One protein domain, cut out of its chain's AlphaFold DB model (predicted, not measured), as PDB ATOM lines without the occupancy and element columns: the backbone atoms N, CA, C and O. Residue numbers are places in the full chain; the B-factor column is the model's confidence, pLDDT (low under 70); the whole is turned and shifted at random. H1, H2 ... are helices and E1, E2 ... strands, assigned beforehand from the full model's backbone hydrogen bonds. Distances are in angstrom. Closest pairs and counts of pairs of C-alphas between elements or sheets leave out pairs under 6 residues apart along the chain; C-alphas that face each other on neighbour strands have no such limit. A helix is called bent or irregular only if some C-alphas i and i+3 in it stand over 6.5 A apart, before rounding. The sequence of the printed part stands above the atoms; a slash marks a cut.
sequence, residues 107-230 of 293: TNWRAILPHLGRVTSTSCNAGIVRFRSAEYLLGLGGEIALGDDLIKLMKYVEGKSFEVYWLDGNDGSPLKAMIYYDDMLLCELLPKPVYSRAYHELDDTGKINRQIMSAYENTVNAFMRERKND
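AT A GLANCE: This is residues 107 to 230 of the 293 residues of an uncharacterized protein of Riemerella anatipestifer (UniProt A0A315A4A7). A small closed barrel of six strands has two short helices, H1 and H2, packed on its outside, and the long helix H3 runs beside it, packed on H2. A long link, residues 192 to 203, leads out from the barrel to H3. The printed part has 124 residues with three named helices and six named strands, in the order H1 E1 E2 E3 H2 E4 E5 E6 H3, of mixed class; round the antiparallel ring run E1 E2 E3 E6 E5 E4 and back to E1. The whole is compact, with a radius of gyration of the C-alphas of 15.1 A and spans of 45 by 42 by 24 A.

HOW THE PARTS SIT: H1, residues 109 to 116, is on the barrel, outside it, at a height over the sheet of 8.1 A; its closest C-alphas with E4, residues 161 to 168, are Leu 113 and Tyr 165, 6.0 A apart. H1 is only just irregular: C-alphas 111 and 114 are 6.8 A apart. E1, residues 118 to 125, E2, 128 to 131, and E3, 134 to 140, form a meander, each strand the antiparallel neighbour of the one before; within hydrogen-bond range are N 125 and O 128, 3.0 A, and N 129 and O 136, 2.9 A. H2, residues 147 to 157, lies outside the barrel over E3, with closest C-alphas Leu 138 and Leu 150, 7.2 A. E4, E5, residues 174 to 181, and E6, 184 to 191, form a second meander, with N 165 and O 178 at 2.8 A and N 186 and O 179 at 3.0 A. E4 also pairs with E1, N 120 and O 164 at 2.9 A, and E3 with E6, N 139 and O 188 at 2.8 A. H3, residues 204 to 230, touches H2 with residues 215 to 223 alone, the same way at a steep tilt of 60 degrees; the closest C-alphas are Gly 147 and Thr 219, 5.7 A. Every O i to N i+4 pair is within hydrogen-bond range in H3, but 2 of 4 in H1 and 6 of 7 in H2.

IN THESE COORDINATES: H1 begins at C-alpha 109 (249.091, 216.830, 175.790). E1 spans 22.1 A and H3 39.5 A, ending at C-alpha 230 (252.290, 251.944, 186.836).

THE WHOLE: The two C-alphas farthest apart, His 115 and His 200, are 46.4 A apart. The printed part has no cut, and the link E6 to H3 is long. No printed residue is under 70 in pLDDT.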
ATOM      1  N   THR A 107     245.805 211.796 179.027       85.94
ATOM      2  CA  THR A 107     246.681 212.053 177.883       85.94
ATOM      3  C   THR A 107     247.643 213.204 178.174       85.94
ATOM      4  O   THR A 107     247.224 214.321 178.480       85.94
ATOM      5  N   ASN A 108     248.944 212.958 178.020       87.38
ATOM      6  CA  ASN A 108     249.972 213.980 178.196       87.38
ATOM      7  C   ASN A 108     250.060 214.898 176.968       87.38
ATOM      8  O   ASN A 108     250.928 214.750 176.103       87.38
ATOM      9  N   TRP A 109     249.156 215.871 176.894       87.31
ATOM     10  CA  TRP A 109     249.091 216.830 175.790       87.31
ATOM     11  C   TRP A 109     250.378 217.644 175.616       87.31
ATOM     12  O   TRP A 109     250.776 217.900 174.480       87.31
ATOM     13  N   ARG A 110     251.083 217.958 176.713       86.44
ATOM     14  CA  ARG A 110     252.367 218.679 176.689       86.44
ATOM     15  C   ARG A 110     253.440 217.933 175.893       86.44
ATOM     16  O   ARG A 110     254.217 218.552 175.181       86.44
ATOM     17  N   ALA A 111     253.491 216.608 176.003       84.50
ATOM     18  CA  ALA A 111     254.480 215.804 175.285       84.50
ATOM     19  C   ALA A 111     254.102 215.533 173.818       84.50
ATOM     20  O   ALA A 111     254.971 215.176 173.022       84.50
ATOM     21  N   ILE A 112     252.815 215.637 173.467       86.75
ATOM     22  CA  ILE A 112     252.285 215.191 172.170       86.75
ATOM     23  C   ILE A 112     252.084 216.364 171.208       86.75
ATOM     24  O   ILE A 112     252.483 216.268 170.047       86.75
ATOM     25  N   LEU A 113     251.475 217.461 171.672       88.25
ATOM     26  CA  LEU A 113     251.090 218.583 170.810       88.25
ATOM     27  C   LEU A 113     252.262 219.211 170.043       88.25
ATOM     28  O   LEU A 113     252.080 219.440 168.851       88.25
ATOM     29  N   PRO A 114     253.463 219.399 170.627       87.12
ATOM     30  CA  PRO A 114     254.608 219.930 169.881       87.12
ATOM     31  C   PRO A 114     255.053 219.071 168.689       87.12
ATOM     32  O   PRO A 114     255.716 219.562 167.784       87.12
ATOM     33  N   HIS A 115     254.715 217.778 168.681       86.50
ATOM     34  CA  HIS A 115     255.153 216.838 167.646       86.50
ATOM     35  C   HIS A 115     254.051 216.439 166.658       86.50
ATOM     36  O   HIS A 115     254.362 216.059 165.533       86.50
ATOM     37  N   LEU A 116     252.787 216.453 167.088       85.88
ATOM     38  CA  LEU A 116     251.641 216.009 166.283       85.88
ATOM     39  C   LEU A 116     250.725 217.167 165.865       85.88
ATOM     40  O   LEU A 116     249.979 217.046 164.894       85.88
ATOM     41  N   GLY A 117     250.734 218.255 166.633       85.62
ATOM     42  CA  GLY A 117     249.857 219.393 166.432       85.62
ATOM     43  C   GLY A 117     250.272 220.274 165.260       85.62
ATOM     44  O   GLY A 117     251.358 220.162 164.692       85.62
ATOM     45  N   ARG A 118     249.372 221.187 164.914       90.81
ATOM     46  CA  ARG A 118     249.645 222.329 164.050       90.81
ATOM     47  C   ARG A 118     250.101 223.505 164.903       90.81
ATOM     48  O   ARG A 118     249.717 223.611 166.067       90.81
ATOM     49  N   VAL A 119     250.875 224.391 164.290       92.81
ATOM     50  CA  VAL A 119     251.373 225.614 164.923       92.81
ATOM     51  C   VAL A 119     250.675 226.813 164.303       92.81
ATOM     52  O   VAL A 119     250.446 226.869 163.094       92.81
ATOM     53  N   THR A 120     250.280 227.769 165.132       92.81
ATOM     54  CA  THR A 120     249.716 229.038 164.674       92.81
ATOM     55  C   THR A 120     250.202 230.158 165.574       92.81
ATOM     56  O   THR A 120     249.979 230.122 166.781       92.81
ATOM     57  N   SER A 121     250.852 231.159 164.990       93.19
ATOM     58  CA  SER A 121     251.277 232.351 165.719       93.19
ATOM     59  C   SER A 121     250.083 233.276 165.932       93.19
ATOM     60  O   SER A 121     249.364 233.608 164.986       93.19
ATOM     61  N   THR A 122     249.853 233.683 167.177       93.19
ATOM     62  CA  THR A 122     248.768 234.602 167.546       93.19
ATOM     63  C   THR A 122     249.270 235.613 168.580       93.19
ATOM     64  O   THR A 122     250.448 235.620 168.939       93.19
ATOM     65  N   SER A 123     248.397 236.521 169.007       91.50
ATOM     66  CA  SER A 123     248.668 237.452 170.100       91.50
ATOM     67  C   SER A 123     247.482 237.508 171.056       91.50
ATOM     68  O   SER A 123     246.362 237.111 170.711       91.50
ATOM     69  N   CYS A 124     247.741 237.998 172.264       91.81
ATOM     70  CA  CYS A 124     246.732 238.237 173.283       91.81
ATOM     71  C   CYS A 124     246.567 239.739 173.488       91.81
ATOM     72  O   CYS A 124     247.560 240.462 173.609       91.81
ATOM     73  N   ASN A 125     245.316 240.186 173.540       90.44
ATOM     74  CA  ASN A 125     244.970 241.560 173.864       90.44
ATOM     75  C   ASN A 125     243.778 241.571 174.822       90.44
ATOM     76  O   ASN A 125     242.760 240.931 174.555       90.44
ATOM     77  N   ALA A 126     243.910 242.302 175.923       88.06
ATOM     78  CA  ALA A 126     242.938 242.353 177.005       88.06
ATOM     79  C   ALA A 126     242.565 240.959 177.536       88.06
ATOM     80  O   ALA A 126     241.393 240.661 177.763       88.06
ATOM     81  N   GLY A 127     243.552 240.071 177.685       88.12
ATOM     82  CA  GLY A 127     243.324 238.693 178.119       88.12
ATOM     83  C   GLY A 127     242.529 237.834 177.125       88.12
ATOM     84  O   GLY A 127     242.131 236.728 177.480       88.12
ATOM     85  N   ILE A 128     242.268 238.303 175.901       93.25
ATOM     86  CA  ILE A 128     241.544 237.551 174.871       93.25
ATOM     87  C   ILE A 128     242.496 237.218 173.727       93.25
ATOM     88  O   ILE A 128     243.182 238.081 173.174       93.25
ATOM     89  N   VAL A 129     242.497 235.947 173.334       94.19
ATOM     90  CA  VAL A 129     243.293 235.436 172.220       94.19
ATOM     91  C   VAL A 129     242.381 235.174 171.034       94.19
ATOM     92  O   VAL A 129     241.414 234.419 171.126       94.19
ATOM     93  N   ARG A 130     242.694 235.780 169.886       91.75
ATOM     94  CA  ARG A 130     242.003 235.472 168.628       91.75
ATOM     95  C   ARG A 130     242.684 234.294 167.957       91.75
ATOM     96  O   ARG A 130     243.850 234.372 167.576       91.75
ATOM     97  N   PHE A 131     241.946 233.206 167.798       90.12
ATOM     98  CA  PHE A 131     242.452 231.965 167.237       90.12
ATOM     99  C   PHE A 131     241.379 231.323 166.348       90.12
ATOM    100  O   PHE A 131     240.244 231.122 166.771       90.12
ATOM    101  N   ARG A 132     241.732 231.040 165.085       85.44
ATOM    102  CA  ARG A 132     240.843 230.430 164.068       85.44
ATOM    103  C   ARG A 132     239.481 231.122 163.920       85.44
ATOM    104  O   ARG A 132     238.441 230.472 163.924       85.44
ATOM    105  N   SER A 133     239.502 232.448 163.791       85.25
ATOM    106  CA  SER A 133     238.298 233.287 163.652       85.25
ATOM    107  C   SER A 133     237.345 233.258 164.855       85.25
ATOM    108  O   SER A 133     236.230 233.762 164.755       85.25
ATOM    109  N   ALA A 134     237.782 232.717 165.994       90.19
ATOM    110  CA  ALA A 134     237.042 232.705 167.246       90.19
ATOM    111  C   ALA A 134     237.887 233.284 168.394       90.19
ATOM    112  O   ALA A 134     239.105 233.463 168.285       90.19
ATOM    113  N   GLU A 135     237.215 233.623 169.490       93.12
ATOM    114  CA  GLU A 135     237.830 234.176 170.696       93.12
ATOM    115  C   GLU A 135     238.043 233.070 171.732       93.12
ATOM    116  O   GLU A 135     237.138 232.282 172.016       93.12
ATOM    117  N   TYR A 136     239.245 233.027 172.296       94.75
ATOM    118  CA  TYR A 136     239.664 232.075 173.316       94.75
ATOM    119  C   TYR A 136     240.178 232.820 174.544       94.75
ATOM    120  O   TYR A 136     240.700 233.935 174.446       94.75
ATOM    121  N   LEU A 137     240.032 232.179 175.696       94.81
ATOM    122  CA  LEU A 137     240.496 232.652 176.992       94.81
ATOM    123  C   LEU A 137     241.640 231.775 177.497       94.81
ATOM    124  O   LEU A 137     241.807 230.627 177.072       94.81
ATOM    125  N   LEU A 138     242.419 232.334 178.418       94.50
ATOM    126  CA  LEU A 138     243.528 231.638 179.055       94.50
ATOM    127  C   LEU A 138     242.984 230.656 180.099       94.50
ATOM    128  O   LEU A 138     242.161 231.026 180.936       94.50
ATOM    129  N   GLY A 139     243.447 229.410 180.051       93.75
ATOM    130  CA  GLY A 139     243.007 228.341 180.942       93.75
ATOM    131  C   GLY A 139     244.150 227.530 181.543       93.75
ATOM    132  O   GLY A 139     245.242 227.425 180.978       93.75
ATOM    133  N   LEU A 140     243.887 226.928 182.700       91.31
ATOM    134  CA  LEU A 140     244.792 226.030 183.416       91.31
ATOM    135  C   LEU A 140     244.025 224.767 183.806       91.31
ATOM    136  O   LEU A 140     242.929 224.840 184.348       91.31
ATOM    137  N   GLY A 141     244.590 223.593 183.511       84.56
ATOM    138  CA  GLY A 141     243.987 222.315 183.905       84.56
ATOM    139  C   GLY A 141     242.612 222.027 183.288       84.56
ATOM    140  O   GLY A 141     241.869 221.223 183.838       84.56
ATOM    141  N   GLY A 142     242.270 222.650 182.156       86.81
ATOM    142  CA  GLY A 142     240.953 222.527 181.525       86.81
ATOM    143  C   GLY A 142     239.900 223.528 182.011       86.81
ATOM    144  O   GLY A 142     238.794 223.519 181.477       86.81
ATOM    145  N   GLU A 143     240.236 224.417 182.945       92.00
ATOM    146  CA  GLU A 143     239.345 225.469 183.444       92.00
ATOM    147  C   GLU A 143     239.854 226.859 183.049       92.00
ATOM    148  O   GLU A 143     241.052 227.068 182.847       92.00
ATOM    149  N   ILE A 144     238.941 227.824 182.901       93.19
ATOM    150  CA  ILE A 144     239.307 229.214 182.599       93.19
ATOM    151  C   ILE A 144     240.035 229.788 183.816       93.19
ATOM    152  O   ILE A 144     239.530 229.717 184.934       93.19
ATOM    153  N   ALA A 145     241.219 230.359 183.595       92.88
ATOM    154  CA  ALA A 145     242.020 230.932 184.665       92.88
ATOM    155  C   ALA A 145     241.342 232.195 185.216       92.88
ATOM    156  O   ALA A 145     240.876 233.039 184.452       92.88
ATOM    157  N   LEU A 146     241.315 232.341 186.540       92.06
ATOM    158  CA  LEU A 146     240.703 233.469 187.247       92.06
ATOM    159  C   LEU A 146     241.654 233.993 188.335       92.06
ATOM    160  O   LEU A 146     242.565 233.284 188.763       92.06
ATOM    161  N   GLY A 147     241.442 235.233 188.786       91.75
ATOM    162  CA  GLY A 147     242.200 235.832 189.891       91.75
ATOM    163  C   GLY A 147     243.715 235.866 189.657       91.75
ATOM    164  O   GLY A 147     244.184 236.218 188.573       91.75
ATOM    165  N   ASP A 148     244.485 235.486 190.678       91.25
ATOM    166  CA  ASP A 148     245.952 235.569 190.669       91.25
ATOM    167  C   ASP A 148     246.602 234.741 189.562       91.25
ATOM    168  O   ASP A 148     247.615 235.150 188.991       91.25
ATOM    169  N   ASP A 149     246.038 233.579 189.235       92.25
ATOM    170  CA  ASP A 149     246.603 232.717 188.200       92.25
ATOM    171  C   ASP A 149     246.439 233.333 186.813       92.25
ATOM    172  O   ASP A 149     247.378 233.312 186.013       92.25
ATOM    173  N   LEU A 150     245.304 233.987 186.555       92.50
ATOM    174  CA  LEU A 150     245.129 234.766 185.335       92.50
ATOM    175  C   LEU A 150     246.104 235.946 185.283       92.50
ATOM    176  O   LEU A 150     246.742 236.157 184.255       92.50
ATOM    177  N   ILE A 151     246.279 236.676 186.389       91.69
ATOM    178  CA  ILE A 151     247.219 237.804 186.463       91.69
ATOM    179  C   ILE A 151     248.649 237.344 186.151       91.69
ATOM    180  O   ILE A 151     249.356 237.995 185.376       91.69
ATOM    181  N   LYS A 152     249.085 236.204 186.706       92.00
ATOM    182  CA  LYS A 152     250.400 235.619 186.401       92.00
ATOM    183  C   LYS A 152     250.540 235.333 184.910       92.00
ATOM    184  O   LYS A 152     251.550 235.717 184.332       92.00
ATOM    185  N   LEU A 153     249.539 234.711 184.282       91.88
ATOM    186  CA  LEU A 153     249.564 234.422 182.846       91.88
ATOM    187  C   LEU A 153     249.589 235.705 182.007       91.88
ATOM    188  O   LEU A 153     250.407 235.832 181.097       91.88
ATOM    189  N   MET A 154     248.756 236.688 182.345       90.62
ATOM    190  CA  MET A 154     248.693 237.968 181.642       90.62
ATOM    191  C   MET A 154     250.032 238.710 181.657       90.62
ATOM    192  O   MET A 154     250.419 239.266 180.634       90.62
ATOM    193  N   LYS A 155     250.807 238.657 182.750       90.12
ATOM    194  CA  LYS A 155     252.155 239.263 182.792       90.12
ATOM    195  C   LYS A 155     253.088 238.743 181.692       90.12
ATOM    196  O   LYS A 155     253.943 239.496 181.221       90.12
ATOM    197  N   TYR A 156     252.926 237.488 181.272       88.06
ATOM    198  CA  TYR A 156     253.739 236.891 180.213       88.06
ATOM    199  C   TYR A 156     253.165 237.117 178.817       88.06
ATOM    200  O   TYR A 156     253.938 237.396 177.903       88.06
ATOM    201  N   VAL A 157     251.844 236.999 178.660       89.25
ATOM    202  CA  VAL A 157     251.175 236.881 177.351       89.25
ATOM    203  C   VAL A 157     250.626 238.212 176.837       89.25
ATOM    204  O   VAL A 157     250.543 238.421 175.628       89.25
ATOM    205  N   GLU A 158     250.232 239.115 177.733       89.56
ATOM    206  CA  GLU A 158     249.520 240.338 177.367       89.56
ATOM    207  C   GLU A 158     250.370 241.250 176.472       89.56
ATOM    208  O   GLU A 158     251.498 241.613 176.819       89.56
ATOM    209  N   GLY A 159     249.820 241.625 175.313       86.75
ATOM    210  CA  GLY A 159     250.494 242.481 174.336       86.75
ATOM    211  C   GLY A 159     251.663 241.816 173.601       86.75
ATOM    212  O   GLY A 159     252.386 242.503 172.880       86.75
ATOM    213  N   LYS A 160     251.866 240.501 173.764       89.12
ATOM    214  CA  LYS A 160     252.921 239.743 173.079       89.12
ATOM    215  C   LYS A 160     252.349 238.775 172.048       89.12
ATOM    216  O   LYS A 160     251.201 238.335 172.140       89.12
ATOM    217  N   SER A 161     253.183 238.431 171.070       90.19
ATOM    218  CA  SER A 161     252.953 237.314 170.159       90.19
ATOM    219  C   SER A 161     253.549 236.023 170.723       90.19
ATOM    220  O   SER A 161     254.574 236.040 171.404       90.19
ATOM    221  N   PHE A 162     252.892 234.903 170.448       91.88
ATOM    222  CA  PHE A 162     253.291 233.569 170.901       91.88
ATOM    223  C   PHE A 162     252.803 232.504 169.919       91.88
ATOM    224  O   PHE A 162     252.002 232.775 169.016       91.88
ATOM    225  N   GLU A 163     253.281 231.278 170.106       93.19
ATOM    226  CA  GLU A 163     252.888 230.137 169.292       93.19
ATOM    227  C   GLU A 163     251.828 229.300 170.000       93.19
ATOM    228  O   GLU A 163     251.960 228.923 171.167       93.19
ATOM    229  N   VAL A 164     250.764 228.983 169.270       93.50
ATOM    230  CA  VAL A 164     249.723 228.064 169.714       93.50
ATOM    231  C   VAL A 164     249.920 226.729 169.014       93.50
ATOM    232  O   VAL A 164     249.852 226.652 167.786       93.50
ATOM    233  N   TYR A 165     250.111 225.677 169.804       93.69
ATOM    234  CA  TYR A 165     250.180 224.290 169.354       93.69
ATOM    235  C   TYR A 165     248.836 223.617 169.598       93.69
ATOM    236  O   TYR A 165     248.327 223.620 170.723       93.69
ATOM    237  N   TRP A 166     248.238 223.047 168.556       93.06
ATOM    238  CA  TRP A 166     246.849 222.604 168.629       93.06
ATOM    239  C   TRP A 166     246.519 221.450 167.676       93.06
ATOM    240  O   TRP A 166     247.263 221.167 166.739       93.06
ATOM    241  N   LEU A 167     245.398 220.764 167.915       91.38
ATOM    242  CA  LEU A 167     244.946 219.628 167.103       91.38
ATOM    243  C   LEU A 167     243.453 219.750 166.757       91.38
ATOM    244  O   LEU A 167     242.653 220.100 167.620       91.38
ATOM    245  N   ASP A 168     243.095 219.475 165.500       88.31
ATOM    246  CA  ASP A 168     241.714 219.485 164.993       88.31
ATOM    247  C   ASP A 168     240.952 218.208 165.377       88.31
ATOM    248  O   ASP A 168     241.459 217.097 165.207       88.31
ATOM    249  N   GLY A 169     239.709 218.371 165.822       85.31
ATOM    250  CA  GLY A 169     238.690 217.329 165.833       85.31
ATOM    251  C   GLY A 169     238.103 217.084 164.437       85.31
ATOM    252  O   GLY A 169     238.342 217.832 163.487       85.31
ATOM    253  N   ASN A 170     237.313 216.017 164.301       81.81
ATOM    254  CA  ASN A 170     236.668 215.660 163.028       81.81
ATOM    255  C   ASN A 170     235.599 216.679 162.579       81.81
ATOM    256  O   ASN A 170     235.297 216.790 161.397       81.81
ATOM    257  N   ASP A 171     235.033 217.415 163.526       82.44
ATOM    258  CA  ASP A 171     234.081 218.516 163.355       82.44
ATOM    259  C   ASP A 171     234.762 219.861 163.033       82.44
ATOM    260  O   ASP A 171     234.089 220.866 162.817       82.44
ATOM    261  N   GLY A 172     236.098 219.892 162.997       79.75
ATOM    262  CA  GLY A 172     236.885 221.100 162.774       79.75
ATOM    263  C   GLY A 172     237.048 221.982 164.013       79.75
ATOM    264  O   GLY A 172     237.727 223.009 163.918       79.75
ATOM    265  N   SER A 173     236.484 221.597 165.165       84.62
ATOM    266  CA  SER A 173     236.747 222.265 166.441       84.62
ATOM    267  C   SER A 173     238.129 221.856 166.974       84.62
ATOM    268  O   SER A 173     238.596 220.745 166.711       84.62
ATOM    269  N   PRO A 174     238.863 222.736 167.679       86.06
ATOM    270  CA  PRO A 174     240.142 222.349 168.252       86.06
ATOM    271  C   PRO A 174     239.916 221.413 169.441       86.06
ATOM    272  O   PRO A 174     239.319 221.792 170.444       86.06
ATOM    273  N   LEU A 175     240.459 220.201 169.348       87.69
ATOM    274  CA  LEU A 175     240.401 219.195 170.405       87.69
ATOM    275  C   LEU A 175     241.226 219.622 171.626       87.69
ATOM    276  O   LEU A 175     240.838 219.396 172.771       87.69
ATOM    277  N   LYS A 176     242.382 220.245 171.381       90.75
ATOM    278  CA  LYS A 176     243.224 220.860 172.411       90.75
ATOM    279  C   LYS A 176     244.081 221.953 171.783       90.75
ATOM    280  O   LYS A 176     244.586 221.762 170.676       90.75
ATOM    281  N   ALA A 177     244.266 223.062 172.493       92.69
ATOM    282  CA  ALA A 177     245.144 224.160 172.101       92.69
ATOM    283  C   ALA A 177     245.968 224.628 173.308       92.69
ATOM    284  O   ALA A 177     245.441 224.776 174.411       92.69
ATOM    285  N   MET A 178     247.269 224.825 173.104       93.06
ATOM    286  CA  MET A 178     248.228 225.182 174.148       93.06
ATOM    287  C   MET A 178     249.153 226.296 173.676       93.06
ATOM    288  O   MET A 178     249.656 226.243 172.555       93.06
ATOM    289  N   ILE A 179     249.398 227.275 174.544       92.94
ATOM    290  CA  ILE A 179     250.330 228.374 174.298       92.94
ATOM    291  C   ILE A 179     251.727 227.959 174.741       92.94
ATOM    292  O   ILE A 179     251.937 227.562 175.891       92.94
ATOM    293  N   TYR A 180     252.680 228.117 173.829       88.19
ATOM    294  CA  TYR A 180     254.102 228.009 174.099       88.19
ATOM    295  C   TYR A 180     254.760 229.372 173.887       88.19
ATOM    296  O   TYR A 180     254.502 230.065 172.899       88.19
ATOM    297  N   TYR A 181     255.603 229.751 174.840       82.19
ATOM    298  CA  TYR A 181     256.437 230.944 174.780       82.19
ATOM    299  C   TYR A 181     257.869 230.523 175.108       82.19
ATOM    300  O   TYR A 181     258.079 229.899 176.146       82.19
ATOM    301  N   ASP A 182     258.819 230.796 174.212       77.56
ATOM    302  CA  ASP A 182     260.227 230.376 174.325       77.56
ATOM    303  C   ASP A 182     260.392 228.893 174.729       77.56
ATOM    304  O   ASP A 182     261.022 228.566 175.733       77.56
ATOM    305  N   ASP A 183     259.752 227.981 173.984       78.00
ATOM    306  CA  ASP A 183     259.726 226.522 174.227       78.00
ATOM    307  C   ASP A 183     259.127 226.067 175.578       78.00
ATOM    308  O   ASP A 183     259.078 224.870 175.892       78.00
ATOM    309  N   MET A 184     258.587 226.993 176.374       84.50
ATOM    310  CA  MET A 184     257.901 226.699 177.624       84.50
ATOM    311  C   MET A 184     256.383 226.708 177.427       84.50
ATOM    312  O   MET A 184     255.794 227.696 176.990       84.50
ATOM    313  N   LEU A 185     255.726 225.603 177.802       88.06
ATOM    314  CA  LEU A 185     254.266 225.565 177.913       88.06
ATOM    315  C   LEU A 185     253.829 226.531 179.013       88.06
ATOM    316  O   LEU A 185     254.207 226.339 180.173       88.06
ATOM    317  N   LEU A 186     252.990 227.496 178.650       90.50
ATOM    318  CA  LEU A 186     252.477 228.485 179.583       90.50
ATOM    319  C   LEU A 186     251.073 228.124 180.083       90.50
ATOM    320  O   LEU A 186     250.859 227.977 181.284       90.50
ATOM    321  N   CYS A 187     250.119 227.970 179.165       92.12
ATOM    322  CA  CYS A 187     248.723 227.700 179.495       92.12
ATOM    323  C   CYS A 187     247.962 227.062 178.328       92.12
ATOM    324  O   CYS A 187     248.469 226.918 177.212       92.12
ATOM    325  N   GLU A 188     246.731 226.654 178.606       93.75
ATOM    326  CA  GLU A 188     245.798 226.131 177.619       93.75
ATOM    327  C   GLU A 188     244.901 227.254 177.089       93.75
ATOM    328  O   GLU A 188     244.653 228.242 177.780       93.75
ATOM    329  N   LEU A 189     244.398 227.097 175.865       93.56
ATOM    330  CA  LEU A 189     243.375 227.976 175.306       93.56
ATOM    331  C   LEU A 189     242.022 227.284 175.343       93.56
ATOM    332  O   LEU A 189     241.855 226.204 174.774       93.56
ATOM    333  N   LEU A 190     241.057 227.937 175.983       93.81
ATOM    334  CA  LEU A 190     239.681 227.463 176.086       93.81
ATOM    335  C   LEU A 190     238.750 228.392 175.307       93.81
ATOM    336  O   LEU A 190     238.978 229.604 175.293       93.81
ATOM    337  N   PRO A 191     237.723 227.857 174.625       92.44
ATOM    338  CA  PRO A 191     236.790 228.687 173.877       92.44
ATOM    339  C   PRO A 191     236.088 229.660 174.824       92.44
ATOM    340  O   PRO A 191     235.703 229.293 175.937       92.44
ATOM    341  N   LYS A 192     235.913 230.908 174.383       93.31
ATOM    342  CA  LYS A 192     235.189 231.914 175.160       93.31
ATOM    343  C   LYS A 192     233.754 231.436 175.436       93.31
ATOM    344  O   LYS A 192     233.040 231.121 174.479       93.31
ATOM    345  N   PRO A 193     233.303 231.408 176.703       92.69
ATOM    346  CA  PRO A 193     231.932 231.043 177.028       92.69
ATOM    347  C   PRO A 193     230.930 231.990 176.363       92.69
ATOM    348  O   PRO A 193     231.080 233.212 176.419       92.69
ATOM    349  N   VAL A 194     229.887 231.421 175.762       91.06
ATOM    350  CA  VAL A 194     228.786 232.171 175.143       91.06
ATOM    351  C   VAL A 194     227.547 232.060 176.033       91.06
ATOM    352  O   VAL A 194     227.269 231.003 176.601       91.06
ATOM    353  N   TYR A 195     226.816 233.164 176.178       91.56
ATOM    354  CA  TYR A 195     225.561 233.244 176.928       91.56
ATOM    355  C   TYR A 195     224.642 234.308 176.311       91.56
ATOM    356  O   TYR A 195     225.130 235.279 175.720       91.56
ATOM    357  N   SER A 196     223.318 234.139 176.441       89.50
ATOM    358  CA  SER A 196     222.369 235.167 175.992       89.50
ATOM    359  C   SER A 196     222.510 236.423 176.849       89.50
ATOM    360  O   SER A 196     222.697 236.369 178.066       89.50
ATOM    361  N   ARG A 197     222.426 237.585 176.201       86.12
ATOM    362  CA  ARG A 197     222.390 238.876 176.898       86.12
ATOM    363  C   ARG A 197     221.016 239.143 177.505       86.12
ATOM    364  O   ARG A 197     220.925 239.882 178.484       86.12
ATOM    365  N   ALA A 198     219.963 238.574 176.919       88.44
ATOM    366  CA  ALA A 198     218.603 238.748 177.394       88.44
ATOM    367  C   ALA A 198     218.390 237.930 178.670       88.44
ATOM    368  O   ALA A 198     218.664 236.734 178.717       88.44
ATOM    369  N   TYR A 199     217.875 238.581 179.714       85.44
ATOM    370  CA  TYR A 199     217.674 237.949 181.019       85.44
ATOM    371  C   TYR A 199     216.712 236.750 180.958       85.44
ATOM    372  O   TYR A 199     216.931 235.750 181.632       85.44
ATOM    373  N   HIS A 200     215.669 236.839 180.129       86.44
ATOM    374  CA  HIS A 200     214.624 235.816 180.025       86.44
ATOM    375  C   HIS A 200     215.018 234.590 179.190       86.44
ATOM    376  O   HIS A 200     214.371 233.558 179.305       86.44
ATOM    377  N   GLU A 201     216.073 234.689 178.383       86.00
ATOM    378  CA  GLU A 201     216.605 233.586 177.566       86.00
ATOM    379  C   GLU A 201     217.815 232.915 178.239       86.00
ATOM    380  O   GLU A 201     218.542 232.138 177.622       86.00
ATOM    381  N   LEU A 202     218.104 233.291 179.489       85.75
ATOM    382  CA  LEU A 202     219.289 232.846 180.196       85.75
ATOM    383  C   LEU A 202     219.030 231.505 180.887       85.75
ATOM    384  O   LEU A 202     218.542 231.451 182.020       85.75
ATOM    385  N   ASP A 203     219.434 230.440 180.208       90.56
ATOM    386  CA  ASP A 203     219.474 229.090 180.764       90.56
ATOM    387  C   ASP A 203     220.447 228.989 181.952       90.56
ATOM    388  O   ASP A 203     221.333 229.829 182.148       90.56
ATOM    389  N   ASP A 204     220.331 227.919 182.740       90.31
ATOM    390  CA  ASP A 204     221.192 227.697 183.910       90.31
ATOM    391  C   ASP A 204     222.680 227.585 183.540       90.31
ATOM    392  O   ASP A 204     223.542 228.126 184.235       90.31
ATOM    393  N   THR A 205     222.996 226.984 182.390       88.69
ATOM    394  CA  THR A 205     224.355 226.975 181.821       88.69
ATOM    395  C   THR A 205     224.817 228.381 181.428       88.69
ATOM    396  O   THR A 205     225.966 228.754 181.664       88.69
ATOM    397  N   GLY A 206     223.909 229.201 180.894       88.62
ATOM    398  CA  GLY A 206     224.157 230.603 180.565       88.62
ATOM    399  C   GLY A 206     224.490 231.448 181.796       88.62
ATOM    400  O   GLY A 206     225.377 232.299 181.728       88.62
ATOM    401  N   LYS A 207     223.841 231.188 182.940       90.56
ATOM    402  CA  LYS A 207     224.149 231.853 184.221       90.56
ATOM    403  C   LYS A 207     225.574 231.550 184.685       90.56
ATOM    404  O   LYS A 207     226.299 232.480 185.036       90.56
ATOM    405  N   ILE A 208     225.985 230.282 184.624       92.44
ATOM    406  CA  ILE A 208     227.343 229.847 184.990       92.44
ATOM    407  C   ILE A 208     228.376 230.497 184.061       92.44
ATOM    408  O   ILE A 208     229.326 231.124 184.531       92.44
ATOM    409  N   ASN A 209     228.155 230.437 182.743       93.12
ATOM    410  CA  ASN A 209     229.045 231.049 181.753       93.12
ATOM    411  C   ASN A 209     229.189 232.561 181.963       93.12
ATOM    412  O   ASN A 209     230.296 233.096 181.897       93.12
ATOM    413  N   ARG A 210     228.081 233.250 182.261       92.56
ATOM    414  CA  ARG A 210     228.082 234.682 182.573       92.56
ATOM    415  C   ARG A 210     228.879 234.989 183.837       92.56
ATOM    416  O   ARG A 210     229.608 235.977 183.860       92.56
ATOM    417  N   GLN A 211     228.748 234.170 184.878       93.12
ATOM    418  CA  GLN A 211     229.491 234.349 186.123       93.12
ATOM    419  C   GLN A 211     230.999 234.188 185.902       93.12
ATOM    420  O   GLN A 211     231.767 235.046 186.332       93.12
ATOM    421  N   ILE A 212     231.412 233.137 185.184       93.56
ATOM    422  CA  ILE A 212     232.820 232.895 184.835       93.56
ATOM    423  C   ILE A 212     233.370 234.070 184.028       93.56
ATOM    424  O   ILE A 212     234.426 234.608 184.357       93.56
ATOM    425  N   MET A 213     232.638 234.508 183.001       94.12
ATOM    426  CA  MET A 213     233.093 235.596 182.144       94.12
ATOM    427  C   MET A 213     233.166 236.928 182.898       94.12
ATOM    428  O   MET A 213     234.137 237.660 182.745       94.12
ATOM    429  N   SER A 214     232.204 237.218 183.777       92.88
ATOM    430  CA  SER A 214     232.249 238.414 184.623       92.88
ATOM    431  C   SER A 214     233.445 238.397 185.582       92.88
ATOM    432  O   SER A 214     234.125 239.412 185.730       92.88
ATOM    433  N   ALA A 215     233.748 237.249 186.197       93.62
ATOM    434  CA  ALA A 215     234.931 237.094 187.042       93.62
ATOM    435  C   ALA A 215     236.234 237.283 186.245       93.62
ATOM    436  O   ALA A 215     237.162 237.953 186.713       93.62
ATOM    437  N   TYR A 216     236.283 236.750 185.023       94.81
ATOM    438  CA  TYR A 216     237.409 236.918 184.108       94.81
ATOM    439  C   TYR A 216     237.616 238.391 183.734       94.81
ATOM    440  O   TYR A 216     238.699 238.935 183.942       94.81
ATOM    441  N   GLU A 217     236.565 239.071 183.265       93.62
ATOM    442  CA  GLU A 217     236.606 240.491 182.890       93.62
ATOM    443  C   GLU A 217     237.034 241.378 184.059       93.62
ATOM    444  O   GLU A 217     237.872 242.261 183.884       93.62
ATOM    445  N   ASN A 218     236.516 241.127 185.264       93.88
ATOM    446  CA  ASN A 218     236.906 241.877 186.458       93.88
ATOM    447  C   ASN A 218     238.405 241.749 186.745       93.88
ATOM    448  O   ASN A 218     239.058 242.745 187.060       93.88
ATOM    449  N   THR A 219     238.956 240.544 186.593       93.19
ATOM    450  CA  THR A 219     240.383 240.280 186.814       93.19
ATOM    451  C   THR A 219     241.247 240.974 185.754       93.19
ATOM    452  O   THR A 219     242.211 241.660 186.095       93.19
ATOM    453  N   VAL A 220     240.867 240.874 184.476       93.00
ATOM    454  CA  VAL A 220     241.552 241.554 183.363       93.00
ATOM    455  C   VAL A 220     241.529 243.070 183.553       93.00
ATOM    456  O   VAL A 220     242.563 243.729 183.453       93.00
ATOM    457  N   ASN A 221     240.364 243.639 183.867       92.69
ATOM    458  CA  ASN A 221     240.201 245.079 184.057       92.69
ATOM    459  C   ASN A 221     241.018 245.593 185.247       92.69
ATOM    460  O   ASN A 221     241.607 246.672 185.167       92.69
ATOM    461  N   ALA A 222     241.078 244.824 186.338       91.12
ATOM    462  CA  ALA A 222     241.914 245.151 187.485       91.12
ATOM    463  C   ALA A 222     243.399 245.198 187.096       91.12
ATOM    464  O   ALA A 222     244.054 246.206 187.366       91.12
ATOM    465  N   PHE A 223     243.890 244.177 186.385       90.75
ATOM    466  CA  PHE A 223     245.269 244.122 185.897       90.75
ATOM    467  C   PHE A 223     245.605 245.280 184.947       90.75
ATOM    468  O   PHE A 223     246.643 245.921 185.086       90.75
ATOM    469  N   MET A 224     244.713 245.602 184.006       89.00
ATOM    470  CA  MET A 224     244.910 246.715 183.069       89.00
ATOM    471  C   MET A 224     244.949 248.071 183.767       89.00
ATOM    472  O   MET A 224     245.728 248.944 183.387       89.00
ATOM    473  N   ARG A 225     244.113 248.258 184.793       89.00
ATOM    474  CA  ARG A 225     244.107 249.478 185.602       89.00
ATOM    475  C   ARG A 225     245.405 249.628 186.390       89.00
ATOM    476  O   ARG A 225     245.938 250.729 186.430       89.00
ATOM    477  N   GLU A 226     245.909 248.546 186.976       87.12
ATOM    478  CA  GLU A 226     247.200 248.528 187.676       87.12
ATOM    479  C   GLU A 226     248.343 248.881 186.715       87.12
ATOM    480  O   GLU A 226     249.026 249.877 186.920       87.12
ATOM    481  N   ARG A 227     248.428 248.192 185.569       84.44
ATOM    482  CA  ARG A 227     249.377 248.499 184.481       84.44
ATOM    483  C   ARG A 227     249.316 249.952 184.018       84.44
ATOM    484  O   ARG A 227     250.350 250.533 183.720       84.44
ATOM    485  N   LYS A 228     248.117 250.527 183.905       84.62
ATOM    486  CA  LYS A 228     247.939 251.930 183.516       84.62
ATOM    487  C   LYS A 228     248.469 252.881 184.588       84.62
ATOM    488  O   LYS A 228     249.053 253.895 184.232       84.62
ATOM    489  N   ASN A 229     248.238 252.572 185.860       83.75
ATOM    490  CA  ASN A 229     248.709 253.389 186.976       83.75
ATOM    491  C   ASN A 229     250.232 253.294 187.164       83.75
ATOM    492  O   ASN A 229     250.832 254.271 187.595       83.75
ATOM    493  N   ASP A 230     250.834 252.153 186.815       80.19
ATOM    494  CA  ASP A 230     252.290 251.944 186.836       80.19
ATOM    495  C   ASP A 230     253.026 252.707 185.724       80.19
ATOM    496  O   ASP A 230     254.234 252.927 185.816       80.19
TER     497      ASP A 230